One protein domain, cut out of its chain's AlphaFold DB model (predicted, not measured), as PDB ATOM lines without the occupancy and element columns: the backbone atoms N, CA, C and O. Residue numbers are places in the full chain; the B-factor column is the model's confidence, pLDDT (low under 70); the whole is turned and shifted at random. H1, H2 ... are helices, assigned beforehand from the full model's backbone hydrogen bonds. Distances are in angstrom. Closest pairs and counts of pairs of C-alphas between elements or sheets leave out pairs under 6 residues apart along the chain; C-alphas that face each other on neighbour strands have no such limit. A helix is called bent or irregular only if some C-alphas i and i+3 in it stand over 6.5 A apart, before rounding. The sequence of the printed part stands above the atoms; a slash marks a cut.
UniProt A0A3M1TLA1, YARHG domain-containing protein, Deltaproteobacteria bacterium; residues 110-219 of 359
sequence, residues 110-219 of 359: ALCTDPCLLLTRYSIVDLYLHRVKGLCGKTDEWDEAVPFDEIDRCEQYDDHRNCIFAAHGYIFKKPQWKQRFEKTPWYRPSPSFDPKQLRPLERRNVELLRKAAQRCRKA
ATOM      1  N   ALA A 110       3.294  -5.136 -40.453       79.62
ATOM      2  CA  ALA A 110       2.385  -4.199 -41.098       79.62
ATOM      3  C   ALA A 110       1.083  -4.873 -41.571       79.62
ATOM      4  O   ALA A 110       0.006  -4.309 -41.378       79.62
ATOM      5  N   LEU A 111       1.150  -6.086 -42.130       84.50
ATOM      6  CA  LEU A 111      -0.016  -6.867 -42.550       84.50
ATOM      7  C   LEU A 111      -0.915  -7.223 -41.361       84.50
ATOM      8  O   LEU A 111      -2.135  -7.261 -41.496       84.50
ATOM      9  N   CYS A 112      -0.301  -7.445 -40.201       85.00
ATOM     10  CA  CYS A 112      -0.973  -7.784 -38.951       85.00
ATOM     11  C   CYS A 112      -1.452  -6.570 -38.149       85.00
ATOM     12  O   CYS A 112      -1.971  -6.730 -37.049       85.00
ATOM     13  N   THR A 113      -1.274  -5.353 -38.668       83.50
ATOM     14  CA  THR A 113      -1.766  -4.133 -38.013       83.50
ATOM     15  C   THR A 113      -3.228  -3.841 -38.374       83.50
ATOM     16  O   THR A 113      -3.917  -3.158 -37.623       83.50
ATOM     17  N   ASP A 114      -3.723  -4.349 -39.509       84.25
ATOM     18  CA  ASP A 114      -5.079  -4.071 -39.995       84.25
ATOM     19  C   ASP A 114      -5.686  -5.313 -40.685       84.25
ATOM     20  O   ASP A 114      -5.106  -5.793 -41.670       84.25
ATOM     21  N   PRO A 115      -6.861  -5.828 -40.241       82.19
ATOM     22  CA  PRO A 115      -7.470  -7.035 -40.818       82.19
ATOM     23  C   PRO A 115      -7.706  -6.912 -42.325       82.19
ATOM     24  O   PRO A 115      -7.733  -7.899 -43.064       82.19
ATOM     25  N   CYS A 116      -7.850  -5.683 -42.809       85.06
ATOM     26  CA  CYS A 116      -8.008  -5.389 -44.214       85.06
ATOM     27  C   CYS A 116      -6.877  -5.889 -45.101       85.06
ATOM     28  O   CYS A 116      -7.122  -6.311 -46.234       85.06
ATOM     29  N   LEU A 117      -5.635  -5.820 -44.620       90.06
ATOM     30  CA  LEU A 117      -4.477  -6.205 -45.415       90.06
ATOM     31  C   LEU A 117      -4.386  -7.726 -45.549       90.06
ATOM     32  O   LEU A 117      -3.969  -8.222 -46.601       90.06
ATOM     33  N   LEU A 118      -4.886  -8.472 -44.562       91.38
ATOM     34  CA  LEU A 118      -4.993  -9.929 -44.627       91.38
ATOM     35  C   LEU A 118      -5.880 -10.385 -45.790       91.38
ATOM     36  O   LEU A 118      -5.513 -11.312 -46.509       91.38
ATOM     37  N   LEU A 119      -6.981  -9.677 -46.066       93.00
ATOM     38  CA  LEU A 119      -7.885  -9.977 -47.188       93.00
ATOM     39  C   LEU A 119      -7.240  -9.806 -48.569       93.00
ATOM     40  O   LEU A 119      -7.790 -10.272 -49.572       93.00
ATOM     41  N   THR A 120      -6.087  -9.138 -48.636       93.88
ATOM     42  CA  THR A 120      -5.290  -9.075 -49.861       93.88
ATOM     43  C   THR A 120      -4.462 -10.350 -50.039       93.88
ATOM     44  O   THR A 120      -4.274 -10.818 -51.160       93.88
ATOM     45  N   ARG A 121      -3.961 -10.948 -48.954       91.62
ATOM     46  CA  ARG A 121      -3.002 -12.066 -48.991       91.62
ATOM     47  C   ARG A 121      -3.640 -13.440 -48.866       91.62
ATOM     48  O   ARG A 121      -3.136 -14.373 -49.484       91.62
ATOM     49  N   TYR A 122      -4.740 -13.540 -48.134       91.81
ATOM     50  CA  TYR A 122      -5.384 -14.798 -47.778       91.81
ATOM     51  C   TYR A 122      -6.816 -14.840 -48.303       91.81
ATOM     52  O   TYR A 122      -7.461 -13.802 -48.494       91.81
ATOM     53  N   SER A 123      -7.330 -16.040 -48.579       92.50
ATOM     54  CA  SER A 123      -8.753 -16.165 -48.880       92.50
ATOM     55  C   SER A 123      -9.564 -15.968 -47.601       92.50
ATOM     56  O   SER A 123      -9.096 -16.263 -46.505       92.50
ATOM     57  N   ILE A 124     -10.802 -15.492 -47.733       90.00
ATOM     58  CA  ILE A 124     -11.724 -15.393 -46.586       90.00
ATOM     59  C   ILE A 124     -11.897 -16.755 -45.895       90.00
ATOM     60  O   ILE A 124     -12.035 -16.812 -44.681       90.00
ATOM     61  N   VAL A 125     -11.857 -17.845 -46.667       86.44
ATOM     62  CA  VAL A 125     -11.966 -19.210 -46.137       86.44
ATOM     63  C   VAL A 125     -10.741 -19.561 -45.296       86.44
ATOM     64  O   VAL A 125     -10.904 -20.072 -44.197       86.44
ATOM     65  N   ASP A 126      -9.536 -19.237 -45.763       85.19
ATOM     66  CA  ASP A 126      -8.304 -19.524 -45.015       85.19
ATOM     67  C   ASP A 126      -8.244 -18.715 -43.716       85.19
ATOM     68  O   ASP A 126      -7.864 -19.246 -42.678       85.19
ATOM     69  N   LEU A 127      -8.676 -17.447 -43.755       84.94
ATOM     70  CA  LEU A 127      -8.759 -16.601 -42.560       84.94
ATOM     71  C   LEU A 127      -9.747 -17.150 -41.526       84.94
ATOM     72  O   LEU A 127      -9.493 -17.038 -40.330       84.94
ATOM     73  N   TYR A 128     -10.845 -17.754 -41.985       80.00
ATOM     74  CA  TYR A 128     -11.821 -18.411 -41.120       80.00
ATOM     75  C   TYR A 128     -11.273 -19.718 -40.529       80.00
ATOM     76  O   TYR A 128     -11.395 -19.958 -39.334       80.00
ATOM     77  N   LEU A 129     -10.635 -20.558 -41.352       76.56
ATOM     78  CA  LEU A 129     -10.160 -21.879 -40.931       76.56
ATOM     79  C   LEU A 129      -8.942 -21.824 -40.010       76.56
ATOM     80  O   LEU A 129      -8.863 -22.594 -39.059       76.56
ATOM     81  N   HIS A 130      -7.981 -20.947 -40.294       70.38
ATOM     82  CA  HIS A 130      -6.705 -20.958 -39.579       70.38
ATOM     83  C   HIS A 130      -6.692 -20.093 -38.319       70.38
ATOM     84  O   HIS A 130      -5.733 -20.202 -37.560       70.38
ATOM     85  N   ARG A 131      -7.753 -19.295 -38.088       67.56
ATOM     86  CA  ARG A 131      -7.828 -18.185 -37.120       67.56
ATOM     87  C   ARG A 131      -6.637 -17.222 -37.271       67.56
ATOM     88  O   ARG A 131      -5.476 -17.605 -37.385       67.56
ATOM     89  N   VAL A 132      -6.882 -15.915 -37.263       66.81
ATOM     90  CA  VAL A 132      -5.806 -14.921 -37.491       66.81
ATOM     91  C   VAL A 132      -4.666 -15.032 -36.465       66.81
ATOM     92  O   VAL A 132      -3.517 -14.729 -36.797       66.81
ATOM     93  N   LYS A 133      -4.950 -15.585 -35.280       67.69
ATOM     94  CA  LYS A 133      -3.979 -15.956 -34.244       67.69
ATOM     95  C   LYS A 133      -2.771 -16.729 -34.785       67.69
ATOM     96  O   LYS A 133      -1.636 -16.380 -34.468       67.69
ATOM     97  N   GLY A 134      -3.001 -17.723 -35.649       73.00
ATOM     98  CA  GLY A 134      -1.931 -18.542 -36.227       73.00
ATOM     99  C   GLY A 134      -1.068 -17.801 -37.251       73.00
ATOM    100  O   GLY A 134       0.076 -18.182 -37.480       73.00
ATOM    101  N   LEU A 135      -1.594 -16.730 -37.853       75.94
ATOM    102  CA  LEU A 135      -0.890 -15.953 -38.874       75.94
ATOM    103  C   LEU A 135      -0.053 -14.833 -38.258       75.94
ATOM    104  O   LEU A 135       1.091 -14.640 -38.653       75.94
ATOM    105  N   CYS A 136      -0.611 -14.099 -37.297       81.12
ATOM    106  CA  CYS A 136      -0.011 -12.862 -36.799       81.12
ATOM    107  C   CYS A 136       0.728 -12.992 -35.464       81.12
ATOM    108  O   CYS A 136       1.323 -12.016 -35.012       81.12
ATOM    109  N   GLY A 137       0.682 -14.161 -34.813       76.44
ATOM    110  CA  GLY A 137       1.417 -14.437 -33.572       76.44
ATOM    111  C   GLY A 137       1.015 -13.580 -32.363       76.44
ATOM    112  O   GLY A 137       1.605 -13.728 -31.297       76.44
ATOM    113  N   LYS A 138       0.023 -12.689 -32.503       66.19
ATOM    114  CA  LYS A 138      -0.567 -11.902 -31.414       66.19
ATOM    115  C   LYS A 138      -1.788 -12.651 -30.896       66.19
ATOM    116  O   LYS A 138      -2.693 -12.955 -31.670       66.19
ATOM    117  N   THR A 139      -1.773 -12.992 -29.613       54.34
ATOM    118  CA  THR A 139      -2.621 -14.054 -29.066       54.34
ATOM    119  C   THR A 139      -3.972 -13.604 -28.529       54.34
ATOM    120  O   THR A 139      -4.812 -14.478 -28.348       54.34
ATOM    121  N   ASP A 140      -4.206 -12.303 -28.308       58.69
ATOM    122  CA  ASP A 140      -5.318 -11.913 -27.422       58.69
ATOM    123  C   ASP A 140      -6.243 -10.819 -28.001       58.69
ATOM    124  O   ASP A 140      -7.426 -10.801 -27.697       58.69
ATOM    125  N   GLU A 141      -5.761  -9.932 -28.881       60.12
ATOM    126  CA  GLU A 141      -6.573  -8.789 -29.363       60.12
ATOM    127  C   GLU A 141      -7.403  -9.109 -30.622       60.12
ATOM    128  O   GLU A 141      -8.332  -8.390 -30.976       60.12
ATOM    129  N   TRP A 142      -7.073 -10.199 -31.321       59.66
ATOM    130  CA  TRP A 142      -7.640 -10.508 -32.639       59.66
ATOM    131  C   TRP A 142      -8.667 -11.633 -32.640       59.66
ATOM    132  O   TRP A 142      -9.420 -11.735 -33.607       59.66
ATOM    133  N   ASP A 143      -8.727 -12.435 -31.575       54.09
ATOM    134  CA  ASP A 143      -9.723 -13.503 -31.446       54.09
ATOM    135  C   ASP A 143     -11.157 -12.928 -31.359       54.09
ATOM    136  O   ASP A 143     -12.100 -13.595 -31.771       54.09
ATOM    137  N   GLU A 144     -11.314 -11.651 -30.979       55.22
ATOM    138  CA  GLU A 144     -12.582 -10.902 -31.070       55.22
ATOM    139  C   GLU A 144     -12.715 -10.073 -32.369       55.22
ATOM    140  O   GLU A 144     -13.815  -9.725 -32.801       55.22
ATOM    141  N   ALA A 145     -11.598  -9.723 -33.018       51.81
ATOM    142  CA  ALA A 145     -11.571  -8.715 -34.082       51.81
ATOM    143  C   ALA A 145     -11.811  -9.266 -35.493       51.81
ATOM    144  O   ALA A 145     -12.068  -8.482 -36.413       51.81
ATOM    145  N   VAL A 146     -11.712 -10.585 -35.701       54.94
ATOM    146  CA  VAL A 146     -12.069 -11.215 -36.981       54.94
ATOM    147  C   VAL A 146     -13.540 -11.611 -36.904       54.94
ATOM    148  O   VAL A 146     -13.882 -12.729 -36.529       54.94
ATOM    149  N   PRO A 147     -14.448 -10.697 -37.241       50.88
ATOM    150  CA  PRO A 147     -15.777 -10.661 -36.673       50.88
ATOM    151  C   PRO A 147     -16.714 -11.445 -37.576       50.88
ATOM    152  O   PRO A 147     -17.783 -10.949 -37.897       50.88
ATOM    153  N   PHE A 148     -16.287 -12.599 -38.107       56.06
ATOM    154  CA  PHE A 148     -17.145 -13.347 -39.022       56.06
ATOM    155  C   PHE A 148     -18.346 -13.986 -38.307       56.06
ATOM    156  O   PHE A 148     -19.344 -14.304 -38.958       56.06
ATOM    157  N   ASP A 149     -18.279 -14.072 -36.982       51.09
ATOM    158  CA  ASP A 149     -19.300 -14.706 -36.155       51.09
ATOM    159  C   ASP A 149     -20.257 -13.661 -35.539       51.09
ATOM    160  O   ASP A 149     -21.425 -13.958 -35.304       51.09
ATOM    161  N   GLU A 150     -19.818 -12.397 -35.431       52.56
ATOM    162  CA  GLU A 150     -20.615 -11.229 -35.004       52.56
ATOM    163  C   GLU A 150     -20.820 -10.212 -36.148       52.56
ATOM    164  O   GLU A 150     -20.792  -8.991 -35.943       52.56
ATOM    165  N   ILE A 151     -21.005 -10.683 -37.393       52.91
ATOM    166  CA  ILE A 151     -21.242  -9.814 -38.566       52.91
ATOM    167  C   ILE A 151     -22.665  -9.256 -38.531       52.91
ATOM    168  O   ILE A 151     -23.507  -9.519 -39.391       52.91
ATOM    169  N   ASP A 152     -22.943  -8.430 -37.536       54.09
ATOM    170  CA  ASP A 152     -24.256  -7.848 -37.330       54.09
ATOM    171  C   ASP A 152     -24.496  -6.590 -38.156       54.09
ATOM    172  O   ASP A 152     -25.572  -5.992 -38.120       54.09
ATOM    173  N   ARG A 153     -23.509  -6.183 -38.957       73.12
ATOM    174  CA  ARG A 153     -23.604  -4.980 -39.775       73.12
ATOM    175  C   ARG A 153     -23.244  -5.301 -41.211       73.12
ATOM    176  O   ARG A 153     -22.082  -5.491 -41.550       73.12
ATOM    177  N   CYS A 154     -24.240  -5.253 -42.099       85.06
ATOM    178  CA  CYS A 154     -24.035  -5.381 -43.547       85.06
ATOM    179  C   CYS A 154     -22.980  -4.398 -44.090       85.06
ATOM    180  O   CYS A 154     -22.369  -4.642 -45.132       85.06
ATOM    181  N   GLU A 155     -22.779  -3.286 -43.383       87.44
ATOM    182  CA  GLU A 155     -21.743  -2.292 -43.647       87.44
ATOM    183  C   GLU A 155     -20.327  -2.856 -43.523       87.44
ATOM    184  O   GLU A 155     -19.461  -2.459 -44.295       87.44
ATOM    185  N   GLN A 156     -20.090  -3.816 -42.628       87.81
ATOM    186  CA  GLN A 156     -18.782  -4.433 -42.424       87.81
ATOM    187  C   GLN A 156     -18.329  -5.248 -43.638       87.81
ATOM    188  O   GLN A 156     -17.164  -5.209 -44.027       87.81
ATOM    189  N   TYR A 157     -19.253  -5.924 -44.324       91.00
ATOM    190  CA  TYR A 157     -18.926  -6.575 -45.592       91.00
ATOM    191  C   TYR A 157     -18.531  -5.571 -46.677       91.00
ATOM    192  O   TYR A 157     -17.618  -5.830 -47.464       91.00
ATOM    193  N   ASP A 158     -19.219  -4.427 -46.749       93.50
ATOM    194  CA  ASP A 158     -18.838  -3.366 -47.683       93.50
ATOM    195  C   ASP A 158     -17.494  -2.753 -47.299       93.50
ATOM    196  O   ASP A 158     -16.695  -2.460 -48.185       93.50
ATOM    197  N   ASP A 159     -17.240  -2.594 -46.007       92.88
ATOM    198  CA  ASP A 159     -15.997  -2.093 -45.455       92.88
ATOM    199  C   ASP A 159     -14.800  -2.977 -45.825       92.88
ATOM    200  O   ASP A 159     -13.881  -2.514 -46.498       92.88
ATOM    201  N   HIS A 160     -14.872  -4.276 -45.522       93.44
ATOM    202  CA  HIS A 160     -13.865  -5.270 -45.898       93.44
ATOM    203  C   HIS A 160     -13.651  -5.325 -47.415       93.44
ATOM    204  O   HIS A 160     -12.517  -5.368 -47.898       93.44
ATOM    205  N   ARG A 161     -14.737  -5.262 -48.200       96.12
ATOM    206  CA  ARG A 161     -14.649  -5.235 -49.666       96.12
ATOM    207  C   ARG A 161     -13.913  -3.986 -50.139       96.12
ATOM    208  O   ARG A 161     -13.069  -4.059 -51.028       96.12
ATOM    209  N   ASN A 162     -14.260  -2.834 -49.575       97.00
ATOM    210  CA  ASN A 162     -13.634  -1.562 -49.906       97.00
ATOM    211  C   ASN A 162     -12.183  -1.517 -49.437       97.00
ATOM    212  O   ASN A 162     -11.367  -0.905 -50.110       97.00
ATOM    213  N   CYS A 163     -11.829  -2.234 -48.380       95.12
ATOM    214  CA  CYS A 163     -10.453  -2.334 -47.933       95.12
ATOM    215  C   CYS A 163      -9.519  -2.949 -48.972       95.12
ATOM    216  O   CYS A 163      -8.436  -2.421 -49.214       95.12
ATOM    217  N   ILE A 164      -9.974  -3.991 -49.674       96.69
ATOM    218  CA  ILE A 164      -9.226  -4.572 -50.796       96.69
ATOM    219  C   ILE A 164      -8.996  -3.513 -51.885       96.69
ATOM    220  O   ILE A 164      -7.898  -3.395 -52.410       96.69
ATOM    221  N   PHE A 165      -9.997  -2.689 -52.202       97.56
ATOM    222  CA  PHE A 165      -9.825  -1.592 -53.161       97.56
ATOM    223  C   PHE A 165      -8.890  -0.488 -52.641       97.56
ATOM    224  O   PHE A 165      -8.070   0.035 -53.398       97.56
ATOM    225  N   ALA A 166      -8.986  -0.147 -51.356       96.94
ATOM    226  CA  ALA A 166      -8.149   0.851 -50.704       96.94
ATOM    227  C   ALA A 166      -6.670   0.442 -50.722       96.94
ATOM    228  O   ALA A 166      -5.815   1.265 -51.040       96.94
ATOM    229  N   ALA A 167      -6.368  -0.835 -50.470       95.88
ATOM    230  CA  ALA A 167      -5.007  -1.371 -50.491       95.88
ATOM    231  C   ALA A 167      -4.315  -1.218 -51.861       95.88
ATOM    232  O   ALA A 167      -3.091  -1.173 -51.938       95.88
ATOM    233  N   HIS A 168      -5.098  -1.084 -52.938       96.44
ATOM    234  CA  HIS A 168      -4.615  -0.829 -54.302       96.44
ATOM    235  C   HIS A 168      -4.718   0.650 -54.717       96.44
ATOM    236  O   HIS A 168      -4.462   1.001 -55.866       96.44
ATOM    237  N   GLY A 169      -5.085   1.539 -53.790       96.94
ATOM    238  CA  GLY A 169      -5.131   2.983 -54.007       96.94
ATOM    239  C   GLY A 169      -6.424   3.508 -54.632       96.94
ATOM    240  O   GLY A 169      -6.425   4.608 -55.182       96.94
ATOM    241  N   TYR A 170      -7.542   2.781 -54.556       97.94
ATOM    242  CA  TYR A 170      -8.829   3.298 -55.036       97.94
ATOM    243  C   TYR A 170      -9.219   4.606 -54.335       97.94
ATOM    244  O   TYR A 170      -9.235   4.670 -53.108       97.94
ATOM    245  N   ILE A 171      -9.594   5.637 -55.101       98.25
ATOM    246  CA  ILE A 171     -10.020   6.941 -54.572       98.25
ATOM    247  C   ILE A 171     -11.528   6.926 -54.292       98.25
ATOM    248  O   ILE A 171     -12.354   6.930 -55.209       98.25
ATOM    249  N   PHE A 172     -11.904   6.939 -53.013       97.81
ATOM    250  CA  PHE A 172     -13.308   6.885 -52.605       97.81
ATOM    251  C   PHE A 172     -14.021   8.230 -52.763       97.81
ATOM    252  O   PHE A 172     -13.589   9.255 -52.245       97.81
ATOM    253  N   LYS A 173     -15.189   8.205 -53.419       97.69
ATOM    254  CA  LYS A 173     -16.079   9.376 -53.542       97.69
ATOM    255  C   LYS A 173     -17.041   9.532 -52.363       97.69
ATOM    256  O   LYS A 173     -17.441  10.645 -52.038       97.69
ATOM    257  N   LYS A 174     -17.454   8.422 -51.739       97.00
ATOM    258  CA  LYS A 174     -18.398   8.452 -50.611       97.00
ATOM    259  C   LYS A 174     -17.680   8.942 -49.345       97.00
ATOM    260  O   LYS A 174     -16.647   8.353 -49.018       97.00
ATOM    261  N   PRO A 175     -18.231   9.927 -48.606       97.19
ATOM    262  CA  PRO A 175     -17.572  10.501 -47.431       97.19
ATOM    263  C   PRO A 175     -17.166   9.466 -46.383       97.19
ATOM    264  O   PRO A 175     -16.043   9.518 -45.902       97.19
ATOM    265  N   GLN A 176     -18.029   8.484 -46.097       94.75
ATOM    266  CA  GLN A 176     -17.762   7.451 -45.087       94.75
ATOM    267  C   GLN A 176     -16.487   6.638 -45.379       94.75
ATOM    268  O   GLN A 176     -15.656   6.444 -44.498       94.75
ATOM    269  N   TRP A 177     -16.284   6.216 -46.633       96.25
ATOM    270  CA  TRP A 177     -15.122   5.408 -47.020       96.25
ATOM    271  C   TRP A 177     -13.876   6.263 -47.180       96.25
ATOM    272  O   TRP A 177     -12.794   5.851 -46.780       96.25
ATOM    273  N   LYS A 178     -14.042   7.479 -47.708       97.56
ATOM    274  CA  LYS A 178     -12.964   8.458 -47.795       97.56
ATOM    275  C   LYS A 178     -12.394   8.760 -46.402       97.56
ATOM    276  O   LYS A 178     -11.213   8.546 -46.177       97.56
ATOM    277  N   GLN A 179     -13.244   9.154 -45.451       96.19
ATOM    278  CA  GLN A 179     -12.829   9.481 -44.081       96.19
ATOM    279  C   GLN A 179     -12.222   8.295 -43.333       96.19
ATOM    280  O   GLN A 179     -11.334   8.499 -42.508       96.19
ATOM    281  N   ARG A 180     -12.706   7.075 -43.591       94.19
ATOM    282  CA  ARG A 180     -12.130   5.867 -43.007       94.19
ATOM    283  C   ARG A 180     -10.707   5.634 -43.511       94.19
ATOM    284  O   ARG A 180      -9.793   5.547 -42.701       94.19
ATOM    285  N   PHE A 181     -10.527   5.527 -44.827       95.69
ATOM    286  CA  PHE A 181      -9.252   5.098 -45.404       95.69
ATOM    287  C   PHE A 181      -8.209   6.215 -45.456       95.69
ATOM    288  O   PHE A 181      -7.031   5.933 -45.319       95.69
ATOM    289  N   GLU A 182      -8.590   7.493 -45.532       96.50
ATOM    290  CA  GLU A 182      -7.618   8.598 -45.426       96.50
ATOM    291  C   GLU A 182      -6.910   8.662 -44.064       96.50
ATOM    292  O   GLU A 182      -5.850   9.273 -43.957       96.50
ATOM    293  N   LYS A 183      -7.473   8.030 -43.025       95.00
ATOM    294  CA  LYS A 183      -6.851   7.929 -41.700       95.00
ATOM    295  C   LYS A 183      -5.946   6.706 -41.549       95.00
ATOM    296  O   LYS A 183      -5.228   6.632 -40.554       95.00
ATOM    297  N   THR A 184      -5.981   5.742 -42.475       92.12
ATOM    298  CA  THR A 184      -5.168   4.528 -42.348       92.12
ATOM    299  C   THR A 184      -3.754   4.777 -42.894       92.12
ATOM    300  O   THR A 184      -3.605   5.204 -44.040       92.12
ATOM    301  N   PRO A 185      -2.680   4.501 -42.123       92.81
ATOM    302  CA  PRO A 185      -1.305   4.819 -42.538       92.81
ATOM    303  C   PRO A 185      -0.846   4.129 -43.832       92.81
ATOM    304  O   PRO A 185       0.054   4.612 -44.519       92.81
ATOM    305  N   TRP A 186      -1.443   2.983 -44.160       92.56
ATOM    306  CA  TRP A 186      -1.100   2.186 -45.336       92.56
ATOM    307  C   TRP A 186      -1.835   2.626 -46.615       92.56
ATOM    308  O   TRP A 186      -1.434   2.215 -47.707       92.56
ATOM    309  N   TYR A 187      -2.886   3.449 -46.525       95.62
ATOM    310  CA  TYR A 187      -3.669   3.867 -47.690       95.62
ATOM    311  C   TYR A 187      -2.950   4.950 -48.496       95.62
ATOM    312  O   TYR A 187      -2.582   6.008 -47.987       95.62
ATOM    313  N   ARG A 188      -2.769   4.692 -49.796       96.75
ATOM    314  CA  ARG A 188      -2.139   5.625 -50.739       96.75
ATOM    315  C   ARG A 188      -3.041   5.796 -51.965       96.75
ATOM    316  O   ARG A 188      -3.015   4.925 -52.835       96.75
ATOM    317  N   PRO A 189      -3.859   6.865 -52.052       97.56
ATOM    318  CA  PRO A 189      -4.752   7.069 -53.189       97.56
ATOM    319  C   PRO A 189      -3.952   7.194 -54.489       97.56
ATOM    320  O   PRO A 189      -2.968   7.929 -54.558       97.56
ATOM    321  N   SER A 190      -4.392   6.489 -55.527       97.19
ATOM    322  CA  SER A 190      -3.738   6.437 -56.829       97.19
ATOM    323  C   SER A 190      -4.731   6.783 -57.942       97.19
ATOM    324  O   SER A 190      -5.732   6.082 -58.116       97.19
ATOM    325  N   PRO A 191      -4.475   7.833 -58.746       97.25
ATOM    326  CA  PRO A 191      -5.328   8.169 -59.885       97.25
ATOM    327  C   PRO A 191      -5.251   7.122 -61.007       97.25
ATOM    328  O   PRO A 191      -6.122   7.095 -61.872       97.25
ATOM    329  N   SER A 192      -4.235   6.251 -60.995       96.81
ATOM    330  CA  SER A 192      -4.036   5.183 -61.981       96.81
ATOM    331  C   SER A 192      -4.597   3.826 -61.541       96.81
ATOM    332  O   SER A 192      -4.231   2.802 -62.122       96.81
ATOM    333  N   PHE A 193      -5.429   3.787 -60.496       97.00
ATOM    334  CA  PHE A 193      -6.068   2.554 -60.044       97.00
ATOM    335  C   PHE A 193      -6.936   1.937 -61.157       97.00
ATOM    336  O   PHE A 193      -7.806   2.600 -61.726       97.00
ATOM    337  N   ASP A 194      -6.743   0.642 -61.415       96.88
ATOM    338  CA  ASP A 194      -7.593  -0.163 -62.299       96.88
ATOM    339  C   ASP A 194      -8.025  -1.439 -61.549       96.88
ATOM    340  O   ASP A 194      -7.159  -2.205 -61.121       96.88
ATOM    341  N   PRO A 195      -9.335  -1.741 -61.419       94.50
ATOM    342  CA  PRO A 195      -9.817  -2.982 -60.803       94.50
ATOM    343  C   PRO A 195      -9.205  -4.270 -61.374       94.50
ATOM    344  O   PRO A 195      -9.205  -5.303 -60.705       94.50
ATOM    345  N   LYS A 196      -8.685  -4.239 -62.607       96.00
ATOM    346  CA  LYS A 196      -7.990  -5.374 -63.233       96.00
ATOM    347  C   LYS A 196      -6.648  -5.702 -62.576       96.00
ATOM    348  O   LYS A 196      -6.175  -6.823 -62.748       96.00
ATOM    349  N   GLN A 197      -6.061  -4.764 -61.832       93.88
ATOM    350  CA  GLN A 197      -4.814  -4.954 -61.083       93.88
ATOM    351  C   GLN A 197      -5.005  -5.845 -59.847       93.88
ATOM    352  O   GLN A 197      -4.036  -6.439 -59.378       93.88
ATOM    353  N   LEU A 198      -6.245  -6.004 -59.361       96.06
ATOM    354  CA  LEU A 198      -6.547  -6.952 -58.290       96.06
ATOM    355  C   LEU A 198      -6.149  -8.368 -58.709       96.06
ATOM    356  O   LEU A 198      -6.488  -8.820 -59.802       96.06
ATOM    357  N   ARG A 199      -5.503  -9.111 -57.819       96.88
ATOM    358  CA  ARG A 199      -5.157 -10.522 -58.001       96.88
ATOM    359  C   ARG A 199      -6.415 -11.392 -58.097       96.88
ATOM    360  O   ARG A 199      -7.475 -11.023 -57.586       96.88
ATOM    361  N   PRO A 200      -6.328 -12.591 -58.705       96.88
ATOM    362  CA  PRO A 200      -7.452 -13.528 -58.755       96.88
ATOM    363  C   PRO A 200      -8.079 -13.817 -57.381       96.88
ATOM    364  O   PRO A 200      -9.304 -13.847 -57.268       96.88
ATOM    365  N   LEU A 201      -7.244 -13.965 -56.347       96.25
ATOM    366  CA  LEU A 201      -7.664 -14.149 -54.957       96.25
ATOM    367  C   LEU A 201      -8.511 -12.973 -54.447       96.25
ATOM    368  O   LEU A 201      -9.630 -13.164 -53.980       96.25
ATOM    369  N   GLU A 202      -8.004 -11.751 -54.603       96.62
ATOM    370  CA  GLU A 202      -8.661 -10.517 -54.162       96.62
ATOM    371  C   GLU A 202     -10.021 -10.335 -54.835       96.62
ATOM    372  O   GLU A 202     -11.008 -10.026 -54.173       96.62
ATOM    373  N   ARG A 203     -10.114 -10.611 -56.142       97.69
ATOM    374  CA  ARG A 203     -11.394 -10.577 -56.868       97.69
ATOM    375  C   ARG A 203     -12.399 -11.588 -56.316       97.69
ATOM    376  O   ARG A 203     -13.584 -11.273 -56.216       97.69
ATOM    377  N   ARG A 204     -11.940 -12.786 -55.936       96.56
ATOM    378  CA  ARG A 204     -12.790 -13.806 -55.305       96.56
ATOM    379  C   ARG A 204     -13.291 -13.335 -53.938       96.56
ATOM    380  O   ARG A 204     -14.487 -13.447 -53.678       96.56
ATOM    381  N   ASN A 205     -12.418 -12.755 -53.115       95.81
ATOM    382  CA  ASN A 205     -12.791 -12.182 -51.820       95.81
ATOM    383  C   ASN A 205     -13.807 -11.037 -51.984       95.81
ATOM    384  O   ASN A 205     -14.850 -11.043 -51.332       95.81
ATOM    385  N   VAL A 206     -13.563 -10.102 -52.912       96.62
ATOM    386  CA  VAL A 206     -14.487  -9.001 -53.240       96.62
ATOM    387  C   VAL A 206     -15.872  -9.523 -53.620       96.62
ATOM    388  O   VAL A 206     -16.880  -8.984 -53.160       96.62
ATOM    389  N   GLU A 207     -15.941 -10.576 -54.439       96.31
ATOM    390  CA  GLU A 207     -17.214 -11.156 -54.867       96.31
ATOM    391  C   GLU A 207     -17.964 -11.839 -53.719       96.31
ATOM    392  O   GLU A 207     -19.178 -11.664 -53.585       96.31
ATOM    393  N   LEU A 208     -17.255 -12.578 -52.860       94.00
ATOM    394  CA  LEU A 208     -17.840 -13.198 -51.669       94.00
ATOM    395  C   LEU A 208     -18.411 -12.141 -50.716       94.00
ATOM    396  O   LEU A 208     -19.575 -12.242 -50.324       94.00
ATOM    397  N   LEU A 209     -17.643 -11.089 -50.418       93.31
ATOM    398  CA  LEU A 209     -18.074  -9.986 -49.553       93.31
ATOM    399  C   LEU A 209     -19.257  -9.225 -50.156       93.31
ATOM    400  O   LEU A 209     -20.207  -8.898 -49.452       93.31
ATOM    401  N   ARG A 210     -19.263  -8.999 -51.476       94.56
ATOM    402  CA  ARG A 210     -20.398  -8.378 -52.177       94.56
ATOM    403  C   ARG A 210     -21.676  -9.203 -52.029       94.56
ATOM    404  O   ARG A 210     -22.723  -8.636 -51.714       94.56
ATOM    405  N   LYS A 211     -21.601 -10.520 -52.244       91.81
ATOM    406  CA  LYS A 211     -22.746 -11.430 -52.075       91.81
ATOM    407  C   LYS A 211     -23.215 -11.480 -50.625       91.81
ATOM    408  O   LYS A 211     -24.417 -11.469 -50.383       91.81
ATOM    409  N   ALA A 212     -22.294 -11.507 -49.666       87.94
ATOM    410  CA  ALA A 212     -22.622 -11.476 -48.244       87.94
ATOM    411  C   ALA A 212     -23.329 -10.168 -47.851       87.94
ATOM    412  O   ALA A 212     -24.431 -10.216 -47.310       87.94
ATOM    413  N   ALA A 213     -22.795  -9.015 -48.265       89.31
ATOM    414  CA  ALA A 213     -23.425  -7.710 -48.064       89.31
ATOM    415  C   ALA A 213     -24.829  -7.637 -48.686       89.31
ATOM    416  O   ALA A 213     -25.746  -7.057 -48.108       89.31
ATOM    417  N   GLN A 214     -25.013  -8.227 -49.874       89.56
ATOM    418  CA  GLN A 214     -26.315  -8.285 -50.534       89.56
ATOM    419  C   GLN A 214     -27.306  -9.174 -49.780       89.56
ATOM    420  O   GLN A 214     -28.450  -8.762 -49.621       89.56
ATOM    421  N   ARG A 215     -26.892 -10.366 -49.333       84.75
ATOM    422  CA  ARG A 215     -27.740 -11.262 -48.530       84.75
ATOM    423  C   ARG A 215     -28.161 -10.592 -47.227       84.75
ATOM    424  O   ARG A 215     -29.347 -10.552 -46.949       84.75
ATOM    425  N   CYS A 216     -27.214  -9.972 -46.528       84.56
ATOM    426  CA  CYS A 216     -27.469  -9.236 -45.292       84.56
ATOM    427  C   CYS A 216     -28.473  -8.085 -45.493       84.56
ATOM    428  O   CYS A 216     -29.435  -7.955 -44.750       84.56
ATOM    429  N   ARG A 217     -28.301  -7.263 -46.541       84.25
ATOM    430  CA  ARG A 217     -29.226  -6.148 -46.835       84.25
ATOM    431  C   ARG A 217     -30.597  -6.587 -47.310       84.25
ATOM    432  O   ARG A 217     -31.559  -5.852 -47.127       84.25
ATOM    433  N   LYS A 218     -30.689  -7.746 -47.959       83.44
ATOM    434  CA  LYS A 218     -31.964  -8.366 -48.316       83.44
ATOM    435  C   LYS A 218     -32.627  -8.992 -47.087       83.44
ATOM    436  O   LYS A 218     -33.298 -10.001 -47.276       83.44
ATOM    437  N   ALA A 219     -32.400  -8.417 -45.892       62.81
ATOM    438  CA  ALA A 219     -33.011  -8.789 -44.627       62.81
ATOM    439  C   ALA A 219     -34.388  -9.343 -44.934       62.81
ATOM    440  O   ALA A 219     -35.221  -8.644 -45.522       62.81
TER     441      ALA A 219
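What this domain is: This is residues 110 to 219 of the 359 residues of the protein "YARHG domain-containing protein" of Deltaproteobacteria bacterium (UniProt A0A3M1TLA1). The two longest helices, H5 and H3, run side by side in opposite ways and form the core, with the short helix H1 packed on both of them. H4 packs on H3 at one side of the domain, while the irregular H2 and the unnamed residues 137 to 153 lie toward the opposite side. The printed part has 110 residues, with five named helices in the order H1, H2, H3, H4, H5 and no named strand; the class is all helix. The whole is compact, with a radius of gyration of the C-alphas of 13.8 A, and spans 37 by 36 by 27 A.

Where its parts are: H5, residues 200 to 217, is 25.9 A long, from C-alpha 200 at (-7.452, -13.528, -58.755) to C-alpha 217 at (-29.226, -6.148, -46.835). H3, residues 154 to 167, is 20.6 A long. H1, residues 115 to 121, begins at C-alpha 115 at (-7.470, -7.035, -40.818) and is 10.6 A long. H4, residues 175 to 181, is 10.1 A long. H2, residues 124 to 136, is 15.5 A long and irregular: C-alphas 129 and 132 are 8.9 A apart.

How they stand to each other: H3, the hub, touches H5 at a shallow tilt of 22 degrees, opposite ways; the closest C-alphas are those of Cys 154 and Ala 213, 5.1 A. H1 touches H3 at 56 degrees, closest at C-alphas 116 and 163, 5.4 A. H5 touches H1 with residues 201 to 205 alone; C-alphas 120 and 202 come closest, 5.7 A. H4 touches H3, closest at C-alphas 181 and 166, 6.9 A. H2 is close to H5 but not clearly touching, with C-alphas 124 and 205 closest at 6.2 A. Every O i to N i+4 pair is within hydrogen-bond range in H4 and H5, against 8 of 10 in H3, 4 of 9 in H2 with 4 of 10 i+3 pairs, and 0 of 3 in H1 with 4 of 4 i+3 pairs.

The domain as a whole: The two C-alphas farthest apart, of Asp 140 and Ser 192, are 38.6 A apart. The printed part has no cut; the links H2 to H3 and H4 to H5 are long. pLDDT is under 70 at residues 131 to 133, 138 to 152 and 219.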